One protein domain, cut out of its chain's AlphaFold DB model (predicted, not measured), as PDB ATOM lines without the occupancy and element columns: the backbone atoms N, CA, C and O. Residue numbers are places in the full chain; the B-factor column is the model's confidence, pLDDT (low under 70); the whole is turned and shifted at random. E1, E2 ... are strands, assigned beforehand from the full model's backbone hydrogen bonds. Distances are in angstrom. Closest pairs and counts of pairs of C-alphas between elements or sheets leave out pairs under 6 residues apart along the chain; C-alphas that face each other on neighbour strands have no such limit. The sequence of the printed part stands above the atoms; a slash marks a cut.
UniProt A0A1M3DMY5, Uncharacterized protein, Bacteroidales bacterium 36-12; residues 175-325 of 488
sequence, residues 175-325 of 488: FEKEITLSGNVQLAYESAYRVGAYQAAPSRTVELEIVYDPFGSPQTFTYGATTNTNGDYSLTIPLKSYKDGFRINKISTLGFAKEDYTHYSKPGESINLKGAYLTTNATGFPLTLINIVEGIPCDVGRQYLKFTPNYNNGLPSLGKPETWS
ATOM      1  N   PHE A 175     -18.555  53.401   9.388       75.56
ATOM      2  CA  PHE A 175     -18.685  51.936   9.317       75.56
ATOM      3  C   PHE A 175     -17.984  51.239  10.489       75.56
ATOM      4  O   PHE A 175     -17.099  50.407  10.321       75.56
ATOM      5  N   GLU A 176     -18.389  51.592  11.704       80.12
ATOM      6  CA  GLU A 176     -17.791  51.084  12.949       80.12
ATOM      7  C   GLU A 176     -18.307  49.693  13.348       80.12
ATOM      8  O   GLU A 176     -17.891  49.123  14.358       80.12
ATOM      9  N   LYS A 177     -19.277  49.163  12.598       84.94
ATOM     10  CA  LYS A 177     -19.893  47.864  12.851       84.94
ATOM     11  C   LYS A 177     -19.409  46.846  11.836       84.94
ATOM     12  O   LYS A 177     -18.996  47.189  10.737       84.94
ATOM     13  N   GLU A 178     -19.522  45.577  12.193       87.69
ATOM     14  CA  GLU A 178     -19.140  44.470  11.324       87.69
ATOM     15  C   GLU A 178     -20.184  43.358  11.383       87.69
ATOM     16  O   GLU A 178     -20.906  43.192  12.377       87.69
ATOM     17  N   ILE A 179     -20.247  42.586  10.303       89.44
ATOM     18  CA  ILE A 179     -20.941  41.304  10.244       89.44
ATOM     19  C   ILE A 179     -20.040  40.256   9.604       89.44
ATOM     20  O   ILE A 179     -19.349  40.516   8.622       89.44
ATOM     21  N   THR A 180     -20.104  39.039  10.132       90.50
ATOM     22  CA  THR A 180     -19.498  37.871   9.501       90.50
ATOM     23  C   THR A 180     -20.505  37.197   8.574       90.50
ATOM     24  O   THR A 180     -21.562  36.735   9.015       90.50
ATOM     25  N   LEU A 181     -20.161  37.132   7.289       92.75
ATOM     26  CA  LEU A 181     -20.822  36.299   6.295       92.75
ATOM     27  C   LEU A 181     -20.078  34.971   6.188       92.75
ATOM     28  O   LEU A 181     -18.866  34.959   5.978       92.75
ATOM     29  N   SER A 182     -20.795  33.860   6.284       93.19
ATOM     30  CA  SER A 182     -20.241  32.517   6.103       93.19
ATOM     31  C   SER A 182     -20.955  31.789   4.978       93.19
ATOM     32  O   SER A 182     -22.139  32.011   4.759       93.19
ATOM     33  N   GLY A 183     -20.267  30.886   4.298       94.25
ATOM     34  CA  GLY A 183     -20.892  29.989   3.333       94.25
ATOM     35  C   GLY A 183     -20.026  28.767   3.088       94.25
ATOM     36  O   GLY A 183     -18.982  28.592   3.719       94.25
ATOM     37  N   ASN A 184     -20.461  27.908   2.171       95.38
ATOM     38  CA  ASN A 184     -19.749  26.671   1.871       95.38
ATOM     39  C   ASN A 184     -19.809  26.319   0.378       95.38
ATOM     40  O   ASN A 184     -20.792  26.604  -0.305       95.38
ATOM     41  N   VAL A 185     -18.747  25.699  -0.131       95.50
ATOM     42  CA  VAL A 185     -18.601  25.296  -1.529       95.50
ATOM     43  C   VAL A 185     -18.375  23.787  -1.612       95.50
ATOM     44  O   VAL A 185     -17.511  23.230  -0.930       95.50
ATOM     45  N   GLN A 186     -19.139  23.126  -2.481       96.12
ATOM     46  CA  GLN A 186     -19.086  21.689  -2.727       96.12
ATOM     47  C   GLN A 186     -18.822  21.389  -4.208       96.12
ATOM     48  O   GLN A 186     -19.338  22.068  -5.097       96.12
ATOM     49  N   LEU A 187     -18.059  20.332  -4.471       95.69
ATOM     50  CA  LEU A 187     -17.788  19.789  -5.799       95.69
ATOM     51  C   LEU A 187     -18.648  18.550  -6.033       95.69
ATOM     52  O   LEU A 187     -18.629  17.619  -5.224       95.69
ATOM     53  N   ALA A 188     -19.393  18.535  -7.135       96.19
ATOM     54  CA  ALA A 188     -20.090  17.343  -7.596       96.19
ATOM     55  C   ALA A 188     -19.066  16.298  -8.052       96.19
ATOM     56  O   ALA A 188     -18.179  16.615  -8.842       96.19
ATOM     57  N   TYR A 189     -19.205  15.064  -7.585       96.56
ATOM     58  CA  TYR A 189     -18.399  13.936  -8.041       96.56
ATOM     59  C   TYR A 189     -19.263  12.679  -8.172       96.56
ATOM     60  O   TYR A 189     -20.376  12.631  -7.646       96.56
ATOM     61  N   GLU A 190     -18.774  11.666  -8.877       97.50
ATOM     62  CA  GLU A 190     -19.399  10.344  -8.907       97.50
ATOM     63  C   GLU A 190     -18.769   9.458  -7.833       97.50
ATOM     64  O   GLU A 190     -17.549   9.364  -7.740       97.50
ATOM     65  N   SER A 191     -19.586   8.793  -7.017       95.69
ATOM     66  CA  SER A 191     -19.106   7.805  -6.039       95.69
ATOM     67  C   SER A 191     -19.159   6.371  -6.568       95.69
ATOM     68  O   SER A 191     -18.536   5.478  -5.996       95.69
ATOM     69  N   ALA A 192     -19.951   6.137  -7.616       95.38
ATOM     70  CA  ALA A 192     -20.071   4.880  -8.348       95.38
ATOM     71  C   ALA A 192     -20.753   5.141  -9.704       95.38
ATOM     72  O   ALA A 192     -21.188   6.260  -9.982       95.38
ATOM     73  N   TYR A 193     -20.895   4.099 -10.528       95.88
ATOM     74  CA  TYR A 193     -21.606   4.188 -11.806       95.88
ATOM     75  C   TYR A 193     -23.039   4.691 -11.625       95.88
ATOM     76  O   TYR A 193     -23.816   4.064 -10.906       95.88
ATOM     77  N   ARG A 194     -23.367   5.822 -12.269       95.12
ATOM     78  CA  ARG A 194     -24.662   6.518 -12.168       95.12
ATOM     79  C   ARG A 194     -25.045   6.940 -10.735       95.12
ATOM     80  O   ARG A 194     -26.220   7.147 -10.433       95.12
ATOM     81  N   VAL A 195     -24.067   7.108  -9.838       95.31
ATOM     82  CA  VAL A 195     -24.285   7.584  -8.461       95.31
ATOM     83  C   VAL A 195     -23.477   8.852  -8.218       95.31
ATOM     84  O   VAL A 195     -22.262   8.809  -8.036       95.31
ATOM     85  N   GLY A 196     -24.174   9.988  -8.195       96.88
ATOM     86  CA  GLY A 196     -23.598  11.290  -7.866       96.88
ATOM     87  C   GLY A 196     -23.534  11.543  -6.358       96.88
ATOM     88  O   GLY A 196     -24.350  11.030  -5.595       96.88
ATOM     89  N   ALA A 197     -22.588  12.371  -5.937       96.69
ATOM     90  CA  ALA A 197     -22.441  12.882  -4.582       96.69
ATOM     91  C   ALA A 197     -21.750  14.260  -4.595       96.69
ATOM     92  O   ALA A 197     -21.354  14.769  -5.648       96.69
ATOM     93  N   TYR A 198     -21.608  14.862  -3.415       96.12
ATOM     94  CA  TYR A 198     -20.910  16.128  -3.208       96.12
ATOM     95  C   TYR A 198     -19.815  15.983  -2.158       96.12
ATOM     96  O   TYR A 198     -20.005  15.299  -1.153       96.12
ATOM     97  N   GLN A 199     -18.683  16.639  -2.397       96.44
ATOM     98  CA  GLN A 199     -17.560  16.715  -1.467       96.44
ATOM     99  C   GLN A 199     -17.108  18.162  -1.273       96.44
ATOM    100  O   GLN A 199     -17.324  19.007  -2.142       96.44
ATOM    101  N   ALA A 200     -16.445  18.435  -0.149       97.12
ATOM    102  CA  ALA A 200     -15.879  19.744   0.151       97.12
ATOM    103  C   ALA A 200     -14.975  20.256  -0.982       97.12
ATOM    104  O   ALA A 200     -14.201  19.493  -1.563       97.12
ATOM    105  N   ALA A 201     -15.055  21.556  -1.273       93.62
ATOM    106  CA  ALA A 201     -14.202  22.219  -2.249       93.62
ATOM    107  C   ALA A 201     -13.113  23.041  -1.535       93.62
ATOM    108  O   ALA A 201     -13.355  24.210  -1.233       93.62
ATOM    109  N   PRO A 202     -11.929  22.480  -1.235       89.88
ATOM    110  CA  PRO A 202     -10.880  23.205  -0.526       89.88
ATOM    111  C   PRO A 202     -10.133  24.205  -1.410       89.88
ATOM    112  O   PRO A 202      -9.978  24.004  -2.620       89.88
ATOM    113  N   SER A 203      -9.618  25.266  -0.790       85.25
ATOM    114  CA  SER A 203      -8.751  26.270  -1.416       85.25
ATOM    115  C   SER A 203      -9.360  26.919  -2.664       85.25
ATOM    116  O   SER A 203      -8.661  27.140  -3.649       85.25
ATOM    117  N   ARG A 204     -10.676  27.150  -2.666       85.94
ATOM    118  CA  ARG A 204     -11.405  27.807  -3.756       85.94
ATOM    119  C   ARG A 204     -11.615  29.277  -3.430       85.94
ATOM    120  O   ARG A 204     -11.987  29.600  -2.306       85.94
ATOM    121  N   THR A 205     -11.436  30.139  -4.424       84.44
ATOM    122  CA  THR A 205     -11.722  31.571  -4.306       84.44
ATOM    123  C   THR A 205     -13.210  31.839  -4.504       84.44
ATOM    124  O   THR A 205     -13.789  31.484  -5.537       84.44
ATOM    125  N   VAL A 206     -13.809  32.503  -3.519       87.38
ATOM    126  CA  VAL A 206     -15.193  32.974  -3.518       87.38
ATOM    127  C   VAL A 206     -15.188  34.498  -3.470       87.38
ATOM    128  O   VAL A 206     -14.560  35.086  -2.595       87.38
ATOM    129  N   GLU A 207     -15.896  35.132  -4.397       87.06
ATOM    130  CA  GLU A 207     -16.006  36.585  -4.529       87.06
ATOM    131  C   GLU A 207     -17.459  37.022  -4.279       87.06
ATOM    132  O   GLU A 207     -18.392  36.488  -4.888       87.06
ATOM    133  N   LEU A 208     -17.659  37.981  -3.372       89.81
ATOM    134  CA  LEU A 208     -18.951  38.567  -3.016       89.81
ATOM    135  C   LEU A 208     -18.975  40.026  -3.459       89.81
ATOM    136  O   LEU A 208     -18.183  40.835  -2.983       89.81
ATOM    137  N   GLU A 209     -19.921  40.373  -4.325       91.12
ATOM    138  CA  GLU A 209     -20.183  41.757  -4.712       91.12
ATOM    139  C   GLU A 209     -21.186  42.378  -3.730       91.12
ATOM    140  O   GLU A 209     -22.367  42.021  -3.713       91.12
ATOM    141  N   ILE A 210     -20.706  43.294  -2.891       89.75
ATOM    142  CA  ILE A 210     -21.458  43.994  -1.850       89.75
ATOM    143  C   ILE A 210     -21.772  45.412  -2.314       89.75
ATOM    144  O   ILE A 210     -20.891  46.153  -2.741       89.75
ATOM    145  N   VAL A 211     -23.039  45.798  -2.193       90.38
ATOM    146  CA  VAL A 211     -23.544  47.135  -2.500       90.38
ATOM    147  C   VAL A 211     -24.001  47.797  -1.205       90.38
ATOM    148  O   VAL A 211     -25.016  47.399  -0.623       90.38
ATOM    149  N   TYR A 212     -23.262  48.813  -0.768       85.31
ATOM    150  CA  TYR A 212     -23.655  49.682   0.340       85.31
ATOM    151  C   TYR A 212     -24.584  50.788  -0.131       85.31
ATOM    152  O   TYR A 212     -24.559  51.168  -1.301       85.31
ATOM    153  N   ASP A 213     -25.393  51.290   0.804       79.25
ATOM    154  CA  ASP A 213     -26.455  52.262   0.539       79.25
ATOM    155  C   ASP A 213     -27.285  51.899  -0.712       79.25
ATOM    156  O   ASP A 213     -27.420  52.697  -1.644       79.25
ATOM    157  N   PRO A 214     -27.836  50.667  -0.784       71.81
ATOM    158  CA  PRO A 214     -28.492  50.178  -1.997       71.81
ATOM    159  C   PRO A 214     -29.753  50.975  -2.377       71.81
ATOM    160  O   PRO A 214     -30.282  50.774  -3.470       71.81
ATOM    161  N   PHE A 215     -30.237  51.853  -1.489       72.25
ATOM    162  CA  PHE A 215     -31.416  52.701  -1.680       72.25
ATOM    163  C   PHE A 215     -31.088  54.199  -1.833       72.25
ATOM    164  O   PHE A 215     -32.002  54.978  -2.100       72.25
ATOM    165  N   GLY A 216     -29.822  54.598  -1.671       77.06
ATOM    166  CA  GLY A 216     -29.343  55.973  -1.813       77.06
ATOM    167  C   GLY A 216     -28.337  56.104  -2.957       77.06
ATOM    168  O   GLY A 216     -28.707  55.961  -4.122       77.06
ATOM    169  N   SER A 217     -27.077  56.391  -2.628       77.06
ATOM    170  CA  SER A 217     -25.968  56.484  -3.587       77.06
ATOM    171  C   SER A 217     -25.137  55.197  -3.534       77.06
ATOM    172  O   SER A 217     -24.200  55.117  -2.737       77.06
ATOM    173  N   PRO A 218     -25.463  54.177  -4.353       82.81
ATOM    174  CA  PRO A 218     -24.895  52.850  -4.194       82.81
ATOM    175  C   PRO A 218     -23.387  52.844  -4.436       82.81
ATOM    176  O   PRO A 218     -22.910  53.300  -5.477       82.81
ATOM    177  N   GLN A 219     -22.650  52.248  -3.503       80.25
ATOM    178  CA  GLN A 219     -21.224  51.962  -3.656       80.25
ATOM    179  C   GLN A 219     -21.014  50.453  -3.706       80.25
ATOM    180  O   GLN A 219     -21.520  49.735  -2.846       80.25
ATOM    181  N   THR A 220     -20.294  49.971  -4.718       85.62
ATOM    182  CA  THR A 220     -20.100  48.533  -4.957       85.62
ATOM    183  C   THR A 220     -18.657  48.130  -4.692       85.62
ATOM    184  O   THR A 220     -17.735  48.729  -5.243       85.62
ATOM    185  N   PHE A 221     -18.470  47.084  -3.893       77.62
ATOM    186  CA  PHE A 221     -17.172  46.515  -3.550       77.62
ATOM    187  C   PHE A 221     -17.202  44.998  -3.697       77.62
ATOM    188  O   PHE A 221     -18.212  44.362  -3.410       77.62
ATOM    189  N   THR A 222     -16.075  44.412  -4.093       81.75
ATOM    190  CA  THR A 222     -15.913  42.955  -4.147       81.75
ATOM    191  C   THR A 222     -15.020  42.508  -3.004       81.75
ATOM    192  O   THR A 222     -13.894  42.989  -2.880       81.75
ATOM    193  N   TYR A 223     -15.519  41.578  -2.197       79.06
ATOM    194  CA  TYR A 223     -14.778  40.924  -1.125       79.06
ATOM    195  C   TYR A 223     -14.466  39.484  -1.526       79.06
ATOM    196  O   TYR A 223     -15.337  38.794  -2.053       79.06
ATOM    197  N   GLY A 224     -13.236  39.036  -1.286       81.25
ATOM    198  CA  GLY A 224     -12.764  37.700  -1.644       81.25
ATOM    199  C   GLY A 224     -12.386  36.876  -0.416       81.25
ATOM    200  O   GLY A 224     -11.782  37.403   0.519       81.25
ATOM    201  N   ALA A 225     -12.728  35.592  -0.414       82.94
ATOM    202  CA  ALA A 225     -12.253  34.626   0.571       82.94
ATOM    203  C   ALA A 225     -11.847  33.312  -0.090       82.94
ATOM    204  O   ALA A 225     -12.306  32.971  -1.179       82.94
ATOM    205  N   THR A 226     -11.022  32.552   0.626       84.69
ATOM    206  CA  THR A 226     -10.599  31.210   0.228       84.69
ATOM    207  C   THR A 226     -11.244  30.176   1.140       84.69
ATOM    208  O   THR A 226     -11.268  30.346   2.361       84.69
ATOM    209  N   THR A 227     -11.773  29.101   0.560       90.94
ATOM    210  CA  THR A 227     -12.392  28.019   1.329       90.94
ATOM    211  C   THR A 227     -11.365  27.164   2.074       90.94
ATOM    212  O   THR A 227     -10.270  26.884   1.580       90.94
ATOM    213  N   ASN A 228     -11.739  26.699   3.264       91.56
ATOM    214  CA  ASN A 228     -10.954  25.762   4.066       91.56
ATOM    215  C   ASN A 228     -11.098  24.304   3.569       91.56
ATOM    216  O   ASN A 228     -11.765  24.028   2.573       91.56
ATOM    217  N   THR A 229     -10.520  23.340   4.293       95.38
ATOM    218  CA  THR A 229     -10.574  21.902   3.956       95.38
ATOM    219  C   THR A 229     -11.985  21.314   3.868       95.38
ATOM    220  O   THR A 229     -12.188  20.328   3.167       95.38
ATOM    221  N   ASN A 230     -12.956  21.912   4.559       96.88
ATOM    222  CA  ASN A 230     -14.360  21.496   4.563       96.88
ATOM    223  C   ASN A 230     -15.194  22.231   3.495       96.88
ATOM    224  O   ASN A 230     -16.390  21.971   3.347       96.88
ATOM    225  N   GLY A 231     -14.563  23.121   2.722       95.88
ATOM    226  CA  GLY A 231     -15.224  23.969   1.737       95.88
ATOM    227  C   GLY A 231     -15.869  25.217   2.337       95.88
ATOM    228  O   GLY A 231     -16.530  25.947   1.603       95.88
ATOM    229  N   ASP A 232     -15.697  25.484   3.635       96.69
ATOM    230  CA  ASP A 232     -16.285  26.655   4.292       96.69
ATOM    231  C   ASP A 232     -15.440  27.903   4.041       96.69
ATOM    232  O   ASP A 232     -14.208  27.841   4.045       96.69
ATOM    233  N   TYR A 233     -16.094  29.050   3.890       91.44
ATOM    234  CA  TYR A 233     -15.452  30.361   3.859       91.44
ATOM    235  C   TYR A 233     -16.147  31.322   4.827       91.44
ATOM    236  O   TYR A 233     -17.321  31.157   5.164       91.44
ATOM    237  N   SER A 234     -15.410  32.342   5.263       91.50
ATOM    238  CA  SER A 234     -15.899  33.387   6.161       91.50
ATOM    239  C   SER A 234     -15.324  34.736   5.745       91.50
ATOM    240  O   SER A 234     -14.130  34.842   5.472       91.50
ATOM    241  N   LEU A 235     -16.171  35.759   5.716       87.12
ATOM    242  CA  LEU A 235     -15.843  37.133   5.348       87.12
ATOM    243  C   LEU A 235     -16.389  38.089   6.397       87.12
ATOM    244  O   LEU A 235     -17.575  38.044   6.714       87.12
ATOM    245  N   THR A 236     -15.545  38.984   6.891       86.38
ATOM    246  CA  THR A 236     -15.987  40.097   7.731       86.38
ATOM    247  C   THR A 236     -16.277  41.295   6.841       86.38
ATOM    248  O   THR A 236     -15.395  41.769   6.125       86.38
ATOM    249  N   ILE A 237     -17.525  41.755   6.862       87.12
ATOM    250  CA  ILE A 237     -18.018  42.867   6.054       87.12
ATOM    251  C   ILE A 237     -18.311  44.055   6.980       87.12
ATOM    252  O   ILE A 237     -19.080  43.893   7.936       87.12
ATOM    253  N   PRO A 238     -17.729  45.237   6.720       85.44
ATOM    254  CA  PRO A 238     -18.009  46.432   7.503       85.44
ATOM    255  C   PRO A 238     -19.436  46.945   7.257       85.44
ATOM    256  O   PRO A 238     -20.029  46.756   6.199       85.44
ATOM    257  N   LEU A 239     -20.002  47.619   8.252       84.12
ATOM    258  CA  LEU A 239     -21.379  48.098   8.287       84.12
ATOM    259  C   LEU A 239     -21.440  49.524   8.814       84.12
ATOM    260  O   LEU A 239     -20.965  49.796   9.914       84.12
ATOM    261  N   LYS A 240     -22.151  50.401   8.097       80.31
ATOM    262  CA  LYS A 240     -22.501  51.741   8.590       80.31
ATOM    263  C   LYS A 240     -23.424  51.671   9.804       80.31
ATOM    264  O   LYS A 240     -23.245  52.346  10.808       80.31
ATOM    265  N   SER A 241     -24.444  50.827   9.711       84.88
ATOM    266  CA  SER A 241     -25.303  50.492  10.834       84.88
ATOM    267  C   SER A 241     -25.949  49.131  10.594       84.88
ATOM    268  O   SER A 241     -26.189  48.728   9.455       84.88
ATOM    269  N   TYR A 242     -26.288  48.432  11.675       87.25
ATOM    270  CA  TYR A 242     -27.070  47.199  11.593       87.25
ATOM    271  C   TYR A 242     -28.466  47.422  10.993       87.25
ATOM    272  O   TYR A 242     -29.036  46.521  10.382       87.25
ATOM    273  N   LYS A 243     -29.017  48.632  11.137       88.19
ATOM    274  CA  LYS A 243     -30.328  48.994  10.594       88.19
ATOM    275  C   LYS A 243     -30.296  49.095   9.069       88.19
ATOM    276  O   LYS A 243     -31.152  48.503   8.416       88.19
ATOM    277  N   ASP A 244     -29.315  49.812   8.529       85.12
ATOM    278  CA  ASP A 244     -29.240  50.141   7.101       85.12
ATOM    279  C   ASP A 244     -28.620  49.011   6.271       85.12
ATOM    280  O   ASP A 244     -29.011  48.818   5.123       85.12
ATOM    281  N   GLY A 245     -27.694  48.245   6.861       88.56
ATOM    282  CA  GLY A 245     -27.119  47.040   6.266       88.56
ATOM    283  C   GLY A 245     -26.514  47.236   4.865       88.56
ATOM    284  O   GLY A 245     -25.826  48.225   4.611       88.56
ATOM    285  N   PHE A 246     -26.722  46.265   3.968       91.50
ATOM    286  CA  PHE A 246     -26.232  46.272   2.580       91.50
ATOM    287  C   PHE A 246     -26.998  45.284   1.693       91.50
ATOM    288  O   PHE A 246     -27.848  44.518   2.148       91.50
ATOM    289  N   ARG A 247     -26.663  45.255   0.401       93.38
ATOM    290  CA  ARG A 247     -27.129  44.235  -0.541       93.38
ATOM    291  C   ARG A 247     -25.965  43.405  -1.065       93.38
ATOM    292  O   ARG A 247     -25.017  43.951  -1.609       93.38
ATOM    293  N   ILE A 248     -26.065  42.084  -0.972       94.06
ATOM    294  CA  ILE A 248     -25.199  41.155  -1.699       94.06
ATOM    295  C   ILE A 248     -25.770  41.042  -3.108       94.06
ATOM    296  O   ILE A 248     -26.863  40.509  -3.286       94.06
ATOM    297  N   ASN A 249     -25.081  41.578  -4.108       92.81
ATOM    298  CA  ASN A 249     -25.569  41.544  -5.482       92.81
ATOM    299  C   ASN A 249     -25.310  40.190  -6.141       92.81
ATOM    300  O   ASN A 249     -26.167  39.658  -6.848       92.81
ATOM    301  N   LYS A 250     -24.133  39.620  -5.877       92.19
ATOM    302  CA  LYS A 250     -23.676  38.369  -6.470       92.19
ATOM    303  C   LYS A 250     -22.675  37.681  -5.550       92.19
ATOM    304  O   LYS A 250     -21.863  38.343  -4.912       92.19
ATOM    305  N   ILE A 251     -22.701  36.351  -5.563       91.75
ATOM    306  CA  ILE A 251     -21.602  35.518  -5.076       91.75
ATOM    307  C   ILE A 251     -21.132  34.635  -6.226       91.75
ATOM    308  O   ILE A 251     -21.961  33.992  -6.873       91.75
ATOM    309  N   SER A 252     -19.829  34.607  -6.492       88.75
ATOM    310  CA  SER A 252     -19.217  33.716  -7.478       88.75
ATOM    311  C   SER A 252     -18.104  32.889  -6.868       88.75
ATOM    312  O   SER A 252     -17.247  33.426  -6.177       88.75
ATOM    313  N   THR A 253     -18.078  31.601  -7.197       85.88
ATOM    314  CA  THR A 253     -16.893  30.766  -6.981       85.88
ATOM    315  C   THR A 253     -16.152  30.638  -8.302       85.88
ATOM    316  O   THR A 253     -16.758  30.268  -9.311       85.88
ATOM    317  N   LEU A 254     -14.855  30.946  -8.300       77.94
ATOM    318  CA  LEU A 254     -14.026  30.846  -9.496       77.94
ATOM    319  C   LEU A 254     -13.819  29.385  -9.908       77.94
ATOM    320  O   LEU A 254     -13.510  28.518  -9.087       77.94
ATOM    321  N   GLY A 255     -14.004  29.130 -11.202       75.38
ATOM    322  CA  GLY A 255     -13.781  27.826 -11.802       75.38
ATOM    323  C   GLY A 255     -12.303  27.457 -11.886       75.38
ATOM    324  O   GLY A 255     -11.422  28.315 -11.858       75.38
ATOM    325  N   PHE A 256     -12.040  26.161 -12.014       74.19
ATOM    326  CA  PHE A 256     -10.695  25.607 -12.117       74.19
ATOM    327  C   PHE A 256     -10.704  24.319 -12.942       74.19
ATOM    328  O   PHE A 256     -11.693  23.578 -12.968       74.19
ATOM    329  N   ALA A 257      -9.586  24.051 -13.612       74.12
ATOM    330  CA  ALA A 257      -9.397  22.818 -14.360       74.12
ATOM    331  C   ALA A 257      -9.140  21.630 -13.421       74.12
ATOM    332  O   ALA A 257      -8.553  21.773 -12.348       74.12
ATOM    333  N   LYS A 258      -9.560  20.444 -13.850       79.19
ATOM    334  CA  LYS A 258      -9.371  19.170 -13.158       79.19
ATOM    335  C   LYS A 258      -8.973  18.115 -14.190       79.19
ATOM    336  O   LYS A 258      -9.704  17.861 -15.144       79.19
ATOM    337  N   GLU A 259      -7.799  17.521 -14.000       78.81
ATOM    338  CA  GLU A 259      -7.166  16.621 -14.980       78.81
ATOM    339  C   GLU A 259      -7.317  15.131 -14.633       78.81
ATOM    340  O   GLU A 259      -7.004  14.259 -15.434       78.81
ATOM    341  N   ASP A 260      -7.815  14.840 -13.439       82.44
ATOM    342  CA  ASP A 260      -7.903  13.517 -12.827       82.44
ATOM    343  C   ASP A 260      -9.302  13.299 -12.225       82.44
ATOM    344  O   ASP A 260      -9.456  12.924 -11.062       82.44
ATOM    345  N   TYR A 261     -10.358  13.602 -12.986       91.25
ATOM    346  CA  TYR A 261     -11.726  13.317 -12.550       91.25
ATOM    347  C   TYR A 261     -12.056  11.838 -12.780       91.25
ATOM    348  O   TYR A 261     -12.064  11.378 -13.918       91.25
ATOM    349  N   THR A 262     -12.376  11.092 -11.724       95.62
ATOM    350  CA  THR A 262     -12.830   9.700 -11.849       95.62
ATOM    351  C   THR A 262     -14.270   9.649 -12.353       95.62
ATOM    352  O   THR A 262     -15.193  10.012 -11.628       95.62
ATOM    353  N   HIS A 263     -14.458   9.164 -13.580       95.81
ATOM    354  CA  HIS A 263     -15.763   8.877 -14.163       95.81
ATOM    355  C   HIS A 263     -16.009   7.374 -14.185       95.81
ATOM    356  O   HIS A 263     -15.211   6.610 -14.728       95.81
ATOM    357  N   TYR A 264     -17.127   6.934 -13.622       96.88
ATOM    358  CA  TYR A 264     -17.530   5.537 -13.705       96.88
ATOM    359  C   TYR A 264     -18.256   5.348 -15.034       96.88
ATOM    360  O   TYR A 264     -19.346   5.873 -15.214       96.88
ATOM    361  N   SER A 265     -17.644   4.641 -15.984       94.00
ATOM    362  CA  SER A 265     -18.189   4.505 -17.343       94.00
ATOM    363  C   SER A 265     -19.182   3.351 -17.479       94.00
ATOM    364  O   SER A 265     -20.023   3.365 -18.373       94.00
ATOM    365  N   LYS A 266     -19.094   2.347 -16.596       92.12
ATOM    366  CA  LYS A 266     -20.030   1.215 -16.486       92.12
ATOM    367  C   LYS A 266     -19.896   0.537 -15.114       92.12
ATOM    368  O   LYS A 266     -18.953   0.838 -14.375       92.12
ATOM    369  N   PRO A 267     -20.795  -0.393 -14.735       90.56
ATOM    370  CA  PRO A 267     -20.729  -1.052 -13.434       90.56
ATOM    371  C   PRO A 267     -19.380  -1.742 -13.199       90.56
ATOM    372  O   PRO A 267     -19.013  -2.674 -13.911       90.56
ATOM    373  N   GLY A 268     -18.658  -1.299 -12.168       89.06
ATOM    374  CA  GLY A 268     -17.355  -1.853 -11.788       89.06
ATOM    375  C   GLY A 268     -16.158  -1.343 -12.599       89.06
ATOM    376  O   GLY A 268     -15.046  -1.794 -12.339       89.06
ATOM    377  N   GLU A 269     -16.348  -0.405 -13.531       93.81
ATOM    378  CA  GLU A 269     -15.265   0.183 -14.327       93.81
ATOM    379  C   GLU A 269     -15.278   1.713 -14.254       93.81
ATOM    380  O   GLU A 269     -16.321   2.349 -14.106       93.81
ATOM    381  N   SER A 270     -14.091   2.310 -14.351       95.31
ATOM    382  CA  SER A 270     -13.917   3.761 -14.336       95.31
ATOM    383  C   SER A 270     -12.793   4.189 -15.270       95.31
ATOM    384  O   SER A 270     -11.879   3.412 -15.557       95.31
ATOM    385  N   ILE A 271     -12.883   5.426 -15.739       91.31
ATOM    386  CA  ILE A 271     -11.885   6.120 -16.546       91.31
ATOM    387  C   ILE A 271     -11.586   7.473 -15.902       91.31
ATOM    388  O   ILE A 271     -12.421   8.027 -15.188       91.31
ATOM    389  N   ASN A 272     -10.407   8.028 -16.170       90.19
ATOM    390  CA  ASN A 272     -10.105   9.401 -15.780       90.19
ATOM    391  C   ASN A 272     -10.483  10.349 -16.915       90.19
ATOM    392  O   ASN A 272     -10.109  10.129 -18.066       90.19
ATOM    393  N   LEU A 273     -11.209  11.407 -16.575       84.56
ATOM    394  CA  LEU A 273     -11.563  12.491 -17.475       84.56
ATOM    395  C   LEU A 273     -10.812  13.760 -17.092       84.56
ATOM    396  O   LEU A 273     -10.582  14.041 -15.914       84.56
ATOM    397  N   LYS A 274     -10.511  14.563 -18.112       80.06
ATOM    398  CA  LYS A 274     -10.086  15.951 -17.938       80.06
ATOM    399  C   LYS A 274     -11.250  16.885 -18.255       80.06
ATOM    400  O   LYS A 274     -12.096  16.582 -19.099       80.06
ATOM    401  N   GLY A 275     -11.295  18.020 -17.582       78.94
ATOM    402  CA  GLY A 275     -12.322  19.037 -17.763       78.94
ATOM    403  C   GLY A 275     -12.208  20.103 -16.688       78.94
ATOM    404  O   GLY A 275     -11.138  20.307 -16.121       78.94
ATOM    405  N   ALA A 276     -13.320  20.745 -16.345       80.81
ATOM    406  CA  ALA A 276     -13.299  21.819 -15.360       80.81
ATOM    407  C   ALA A 276     -14.550  21.850 -14.491       80.81
ATOM    408  O   ALA A 276     -15.644  21.466 -14.907       80.81
ATOM    409  N   TYR A 277     -14.382  22.391 -13.289       84.81
ATOM    410  CA  TYR A 277     -15.482  22.976 -12.539       84.81
ATOM    411  C   TYR A 277     -15.610  24.427 -12.978       84.81
ATOM    412  O   TYR A 277     -14.657  25.198 -12.863       84.81
ATOM    413  N   LEU A 278     -16.763  24.798 -13.524       79.94
ATOM    414  CA  LEU A 278     -16.947  26.126 -14.102       79.94
ATOM    415  C   LEU A 278     -17.204  27.176 -13.030       79.94
ATOM    416  O   LEU A 278     -17.754  26.878 -11.968       79.94
ATOM    417  N   THR A 279     -16.850  28.424 -13.344       78.00
ATOM    418  CA  THR A 279     -17.267  29.568 -12.536       78.00
ATOM    419  C   THR A 279     -18.786  29.585 -12.480       78.00
ATOM    420  O   THR A 279     -19.457  29.625 -13.512       78.00
ATOM    421  N   THR A 280     -19.331  29.553 -11.270       79.31
ATOM    422  CA  THR A 280     -20.777  29.563 -11.045       79.31
ATOM    423  C   THR A 280     -21.150  30.725 -10.146       79.31
ATOM    424  O   THR A 280     -20.397  31.113  -9.252       79.31
ATOM    425  N   ASN A 281     -22.329  31.285 -10.402       86.75
ATOM    426  CA  ASN A 281     -22.939  32.254  -9.508       86.75
ATOM    427  C   ASN A 281     -23.878  31.506  -8.565       86.75
ATOM    428  O   ASN A 281     -24.654  30.655  -9.009       86.75
ATOM    429  N   ALA A 282     -23.835  31.844  -7.280       86.50
ATOM    430  CA  ALA A 282     -24.806  31.338  -6.326       86.50
ATOM    431  C   ALA A 282     -26.227  31.783  -6.719       86.50
ATOM    432  O   ALA A 282     -26.438  32.883  -7.236       86.50
ATOM    433  N   THR A 283     -27.211  30.922  -6.464       84.94
ATOM    434  CA  THR A 283     -28.631  31.257  -6.655       84.94
ATOM    435  C   THR A 283     -29.171  32.013  -5.437       84.94
ATOM    436  O   THR A 283     -28.585  31.950  -4.361       84.94
ATOM    437  N   GLY A 284     -30.285  32.737  -5.592       84.69
ATOM    438  CA  GLY A 284     -30.912  33.481  -4.487       84.69
ATOM    439  C   GLY A 284     -30.402  34.913  -4.284       84.69
ATOM    440  O   GLY A 284     -30.758  35.542  -3.293       84.69
ATOM    441  N   PHE A 285     -29.613  35.438  -5.227       88.75
ATOM    442  CA  PHE A 285     -29.107  36.814  -5.222       88.75
ATOM    443  C   PHE A 285     -29.746  37.647  -6.353       88.75
ATOM    444  O   PHE A 285     -30.099  37.077  -7.391       88.75
ATOM    445  N   PRO A 286     -29.915  38.973  -6.181       93.06
ATOM    446  CA  PRO A 286     -29.418  39.786  -5.069       93.06
ATOM    447  C   PRO A 286     -30.185  39.569  -3.752       93.06
ATOM    448  O   PRO A 286     -31.396  39.375  -3.756       93.06
ATOM    449  N   LEU A 287     -29.480  39.659  -2.622       91.12
ATOM    450  CA  LEU A 287     -30.029  39.536  -1.269       91.12
ATOM    451  C   LEU A 287     -29.775  40.828  -0.492       91.12
ATOM    452  O   LEU A 287     -28.632  41.242  -0.333       91.12
ATOM    453  N   THR A 288     -30.835  41.470  -0.001       92.38
ATOM    454  CA  THR A 288     -30.716  42.682   0.823       92.38
ATOM    455  C   THR A 288     -30.803  42.318   2.299       92.38
ATOM    456  O   THR A 288     -31.799  41.745   2.734       92.38
ATOM    457  N   LEU A 289     -29.763  42.656   3.058       90.44
ATOM    458  CA  LEU A 289     -29.664  42.449   4.496       90.44
ATOM    459  C   LEU A 289     -29.823  43.805   5.187       90.44
ATOM    460  O   LEU A 289     -28.969  44.670   5.042       90.44
ATOM    461  N   ILE A 290     -30.919  43.984   5.923       90.31
ATOM    462  CA  ILE A 290     -31.246  45.178   6.720       90.31
ATOM    463  C   ILE A 290     -31.751  44.738   8.093       90.31
ATOM    464  O   ILE A 290     -32.196  43.600   8.240       90.31
ATOM    465  N   ASN A 291     -31.737  45.636   9.080       89.62
ATOM    466  CA  ASN A 291     -32.111  45.318  10.468       89.62
ATOM    467  C   ASN A 291     -31.392  44.061  10.997       89.62
ATOM    468  O   ASN A 291     -31.992  43.190  11.625       89.62
ATOM    469  N   ILE A 292     -30.103  43.970  10.685       89.38
ATOM    470  CA  ILE A 292     -29.210  42.894  11.089       89.38
ATOM    471  C   ILE A 292     -29.148  42.849  12.621       89.38
ATOM    472  O   ILE A 292     -29.129  43.880  13.288       89.38
ATOM    473  N   VAL A 293     -29.108  41.651  13.196       86.88
ATOM    474  CA  VAL A 293     -28.916  41.485  14.639       86.88
ATOM    475  C   VAL A 293     -27.424  41.330  14.920       86.88
ATOM    476  O   VAL A 293     -26.769  40.459  14.350       86.88
ATOM    477  N   GLU A 294     -26.886  42.181  15.793       85.81
ATOM    478  CA  GLU A 294     -25.477  42.153  16.196       85.81
ATOM    479  C   GLU A 294     -25.088  40.779  16.770       85.81
ATOM    480  O   GLU A 294     -25.826  40.183  17.556       85.81
ATOM    481  N   GLY A 295     -23.925  40.268  16.360       77.88
ATOM    482  CA  GLY A 295     -23.378  38.997  16.842       77.88
ATOM    483  C   GLY A 295     -24.000  37.730  16.246       77.88
ATOM    484  O   GLY A 295     -23.567  36.640  16.613       77.88
ATOM    485  N   ILE A 296     -24.973  37.834  15.332       80.00
ATOM    486  CA  ILE A 296     -25.524  36.678  14.610       80.00
ATOM    487  C   ILE A 296     -24.828  36.560  13.244       80.00
ATOM    488  O   ILE A 296     -25.042  37.423  12.389       80.00
ATOM    489  N   PRO A 297     -24.011  35.512  13.006       79.75
ATOM    490  CA  PRO A 297     -23.439  35.257  11.688       79.75
ATOM    491  C   PRO A 297     -24.537  35.056  10.644       79.75
ATOM    492  O   PRO A 297     -25.561  34.425  10.920       79.75
ATOM    493  N   CYS A 298     -24.314  35.562   9.433       88.62
ATOM    494  CA  CYS A 298     -25.223  35.336   8.317       88.62
ATOM    495  C   CYS A 298     -24.650  34.259   7.396       88.62
ATOM    496  O   CYS A 298     -23.618  34.455   6.754       88.62
ATOM    497  N   ASP A 299     -25.338  33.121   7.338       90.19
ATOM    498  CA  ASP A 299     -25.043  32.064   6.377       90.19
ATOM    499  C   ASP A 299     -25.655  32.416   5.016       90.19
ATOM    500  O   ASP A 299     -26.873  32.549   4.879       90.19
ATOM    501  N   VAL A 300     -24.799  32.578   4.007       90.38
ATOM    502  CA  VAL A 300     -25.188  32.855   2.617       90.38
ATOM    503  C   VAL A 300     -25.378  31.573   1.797       90.38
ATOM    504  O   VAL A 300     -25.635  31.632   0.593       90.38
ATOM    505  N   GLY A 301     -25.300  30.414   2.452       89.50
ATOM    506  CA  GLY A 301     -25.685  29.116   1.927       89.50
ATOM    507  C   GLY A 301     -24.553  28.331   1.269       89.50
ATOM    508  O   GLY A 301     -23.369  28.676   1.317       89.50
ATOM    509  N   ARG A 302     -24.952  27.218   0.645       90.75
ATOM    510  CA  ARG A 302     -24.055  26.296  -0.058       90.75
ATOM    511  C   ARG A 302     -24.080  26.520  -1.560       90.75
ATOM    512  O   ARG A 302     -25.145  26.647  -2.163       90.75
ATOM    513  N   GLN A 303     -22.900  26.490  -2.159       91.69
ATOM    514  CA  GLN A 303     -22.683  26.532  -3.597       91.69
ATOM    515  C   GLN A 303     -22.208  25.168  -4.077       91.69
ATOM    516  O   GLN A 303     -21.422  24.496  -3.412       91.69
ATOM    517  N   TYR A 304     -22.694  24.766  -5.245       92.12
ATOM    518  CA  TYR A 304     -22.454  23.447  -5.807       92.12
ATOM    519  C   TYR A 304     -21.875  23.607  -7.207       92.12
ATOM    520  O   TYR A 304     -22.567  24.066  -8.116       92.12
ATOM    521  N   LEU A 305     -20.611  23.232  -7.383       91.25
ATOM    522  CA  LEU A 305     -19.951  23.265  -8.681       91.25
ATOM    523  C   LEU A 305     -20.078  21.886  -9.320       91.25
ATOM    524  O   LEU A 305     -19.708  20.878  -8.719       91.25
ATOM    525  N   LYS A 306     -20.586  21.842 -10.553       91.06
ATOM    526  CA  LYS A 306     -20.628  20.619 -11.355       91.06
ATOM    527  C   LYS A 306     -19.391  20.523 -12.242       91.06
ATOM    528  O   LYS A 306     -18.984  21.516 -12.850       91.06
ATOM    529  N   PHE A 307     -18.812  19.329 -12.311       90.88
ATOM    530  CA  PHE A 307     -17.753  19.034 -13.262       90.88
ATOM    531  C   PHE A 307     -18.335  18.982 -14.675       90.88
ATOM    532  O   PHE A 307     -19.399  18.405 -14.898       90.88
ATOM    533  N   THR A 308     -17.639  19.595 -15.624       87.19
ATOM    534  CA  THR A 308     -17.962  19.511 -17.045       87.19
ATOM    535  C   THR A 308     -16.849  18.711 -17.726       87.19
ATOM    536  O   THR A 308     -15.727  19.217 -17.836       87.19
ATOM    537  N   PRO A 309     -17.117  17.461 -18.153       85.56
ATOM    538  CA  PRO A 309     -16.120  16.626 -18.807       85.56
ATOM    539  C   PRO A 309     -15.799  17.193 -20.178       85.56
ATOM    540  O   PRO A 309     -16.661  17.798 -20.822       85.56
ATOM    541  N   ASN A 310     -14.565  16.981 -20.628       71.62
ATOM    542  CA  ASN A 310     -14.091  17.479 -21.914       71.62
ATOM    543  C   ASN A 310     -14.373  18.978 -22.090       71.62
ATOM    544  O   ASN A 310     -14.508  19.443 -23.221       71.62
ATOM    545  N   TYR A 311     -14.505  19.728 -20.982       66.25
ATOM    546  CA  TYR A 311     -14.745  21.159 -21.029       66.25
ATOM    547  C   TYR A 311     -13.534  21.803 -21.656       66.25
ATOM    548  O   TYR A 311     -12.552  22.078 -20.996       66.25
ATOM    549  N   ASN A 312     -13.600  22.030 -22.950       51.47
ATOM    550  CA  ASN A 312     -12.471  22.460 -23.737       51.47
ATOM    551  C   ASN A 312     -12.595  23.942 -24.072       51.47
ATOM    552  O   ASN A 312     -12.236  24.321 -25.181       51.47
ATOM    553  N   ASN A 313     -13.154  24.715 -23.120       50.03
ATOM    554  CA  ASN A 313     -13.578  26.117 -23.196       50.03
ATOM    555  C   ASN A 313     -13.420  26.669 -24.604       50.03
ATOM    556  O   ASN A 313     -12.456  27.369 -24.832       50.03
ATOM    557  N   GLY A 314     -14.298  26.287 -25.535       44.59
ATOM    558  CA  GLY A 314     -14.386  26.874 -26.863       44.59
ATOM    559  C   GLY A 314     -13.547  26.289 -28.017       44.59
ATOM    560  O   GLY A 314     -13.715  26.701 -29.168       44.59
ATOM    561  N   LEU A 315     -12.728  25.272 -27.810       45.38
ATOM    562  CA  LEU A 315     -12.298  24.386 -28.902       45.38
ATOM    563  C   LEU A 315     -13.502  23.706 -29.567       45.38
ATOM    564  O   LEU A 315     -14.584  23.737 -28.976       45.38
ATOM    565  N   PRO A 316     -13.383  23.092 -30.766       47.81
ATOM    566  CA  PRO A 316     -14.474  22.269 -31.281       47.81
ATOM    567  C   PRO A 316     -14.893  21.302 -30.175       47.81
ATOM    568  O   PRO A 316     -14.076  20.511 -29.705       47.81
ATOM    569  N   SER A 317     -16.123  21.475 -29.678       48.41
ATOM    570  CA  SER A 317     -16.664  20.720 -28.554       48.41
ATOM    571  C   SER A 317     -16.468  19.246 -28.865       48.41
ATOM    572  O   SER A 317     -17.068  18.717 -29.800       48.41
ATOM    573  N   LEU A 318     -15.601  18.588 -28.097       55.28
ATOM    574  CA  LEU A 318     -15.683  17.145 -28.009       55.28
ATOM    575  C   LEU A 318     -16.976  16.872 -27.252       55.28
ATOM    576  O   LEU A 318     -17.274  17.537 -26.253       55.28
ATOM    577  N   GLY A 319     -17.782  15.951 -27.775       64.06
ATOM    578  CA  GLY A 319     -18.944  15.478 -27.043       64.06
ATOM    579  C   GLY A 319     -18.510  15.030 -25.649       64.06
ATOM    580  O   GLY A 319     -17.381  14.560 -25.445       64.06
ATOM    581  N   LYS A 320     -19.402  15.181 -24.671       80.88
ATOM    582  CA  LYS A 320     -19.234  14.461 -23.407       80.88
ATOM    583  C   LYS A 320     -19.098  12.966 -23.738       80.88
ATOM    584  O   LYS A 320     -19.668  12.541 -24.749       80.88
ATOM    585  N   PRO A 321     -18.345  12.177 -22.949       84.62
ATOM    586  CA  PRO A 321     -18.325  10.733 -23.141       84.62
ATOM    587  C   PRO A 321     -19.759  10.209 -23.222       84.62
ATOM    588  O   PRO A 321     -20.619  10.691 -22.492       84.62
ATOM    589  N   GLU A 322     -20.020   9.240 -24.093       86.19
ATOM    590  CA  GLU A 322     -21.362   8.665 -24.263       86.19
ATOM    591  C   GLU A 322     -21.935   8.132 -22.939       86.19
ATOM    592  O   GLU A 322     -23.131   8.214 -22.683       86.19
ATOM    593  N   THR A 323     -21.054   7.675 -22.048       89.94
ATOM    594  CA  THR A 323     -21.387   7.171 -20.713       89.94
ATOM    595  C   THR A 323     -21.638   8.270 -19.671       89.94
ATOM    596  O   THR A 323     -21.965   7.955 -18.527       89.94
ATOM    597  N   TRP A 324     -21.471   9.551 -20.017       93.31
ATOM    598  CA  TRP A 324     -21.664  10.671 -19.097       93.31
ATOM    599  C   TRP A 324     -23.145  10.962 -18.843       93.31
ATOM    600  O   TRP A 324     -23.973  10.920 -19.750       93.31
ATOM    601  N   SER A 325     -23.464  11.366 -17.612       93.19
ATOM    602  CA  SER A 325     -24.784  11.868 -17.232       93.19
ATOM    603  C   SER A 325     -24.669  13.201 -16.512       93.19
ATOM    604  O   SER A 325     -23.824  13.358 -15.635       93.19
TER     605      SER A 325
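What this domain is: This is residues 175 to 325 of the 488 residues of an uncharacterized protein of Bacteroidales bacterium 36-12 (UniProt A0A1M3DMY5). A long, twisted sandwich of strands, only partly face to face: one layer is built along the long strand E1, with E5 and E2 beside it on one side and E10 on the other, and the sheet E4 E3 E6 E9 covers part of it. Toward the far end of E1, where E2 folds back, the smaller sheet E7 E8 E11 packs on E1. The printed part has 151 residues, with eleven named strands, E1 to E11 in chain order, and no named helix; the class is all strand. E1 is antiparallel to E2 and E5 and parallel to E10, and the other two sheets are antiparallel. The whole is loose, with a radius of gyration of the C-alphas of 18.9 A, and elongated, spanning 57 by 31 by 21 A.

How they stand to each other: E1, residues 177 to 192, forms a hairpin with E2, residues 195 to 200, where N 189 and O 197 are 2.9 A apart. E3, residues 205 to 212, and E4, residues 219 to 226, form another hairpin, with N 208 to O 223 at 2.8 A. E5, residues 232 to 239, is antiparallel to E1, with N 181 to O 235 at 2.8 A. E6, residues 246 to 253, is antiparallel to E3, with N 209 to O 250 at 2.9 A, and runs on into E7, residues 256 to 266, at 61 degrees. E7 forms a hairpin with E8, residues 269 to 277, with N 263 to O 271 at 2.8 A. The closest C-alphas of E1 and E7, those of Ala 192 and Tyr 264, are 6.0 A apart. E9, residues 287 to 289, is an edge strand antiparallel to E6, with N 248 to O 287 at 2.8 A. E10, residues 298 to 305, is parallel to E1, with N 186 to O 303 at 2.8 A, and runs on into E11, residues 307 to 309, at 13 degrees. E11 is antiparallel to E8, with N 308 to O 276 at 2.8 A. The sheets E1 E2 E5 E10 and E4 E3 E6 E9 form a sandwich, two sheets face to face, 9.1 A apart centre to centre where they face each other.

Where its parts are: E1 begins at C-alpha 177 (-19.893, 47.864, 12.851), ends at C-alpha 192 (-20.071, 4.880, -8.348) and is 47.9 A long. E7 is 26.5 A long and E4 23.6 A. E11 ends at C-alpha 309 (-16.120, 16.626, -18.807).

The domain as a whole: The two C-alphas farthest apart, those of Gly 216 and Gly 268, are 59.9 A apart. The printed part has no cut, and no link is long. Residues 310 to 325 hold no named element; residues 311 to 319 are under 70 in pLDDT, against a mean of 85.8 for the printed part of this model.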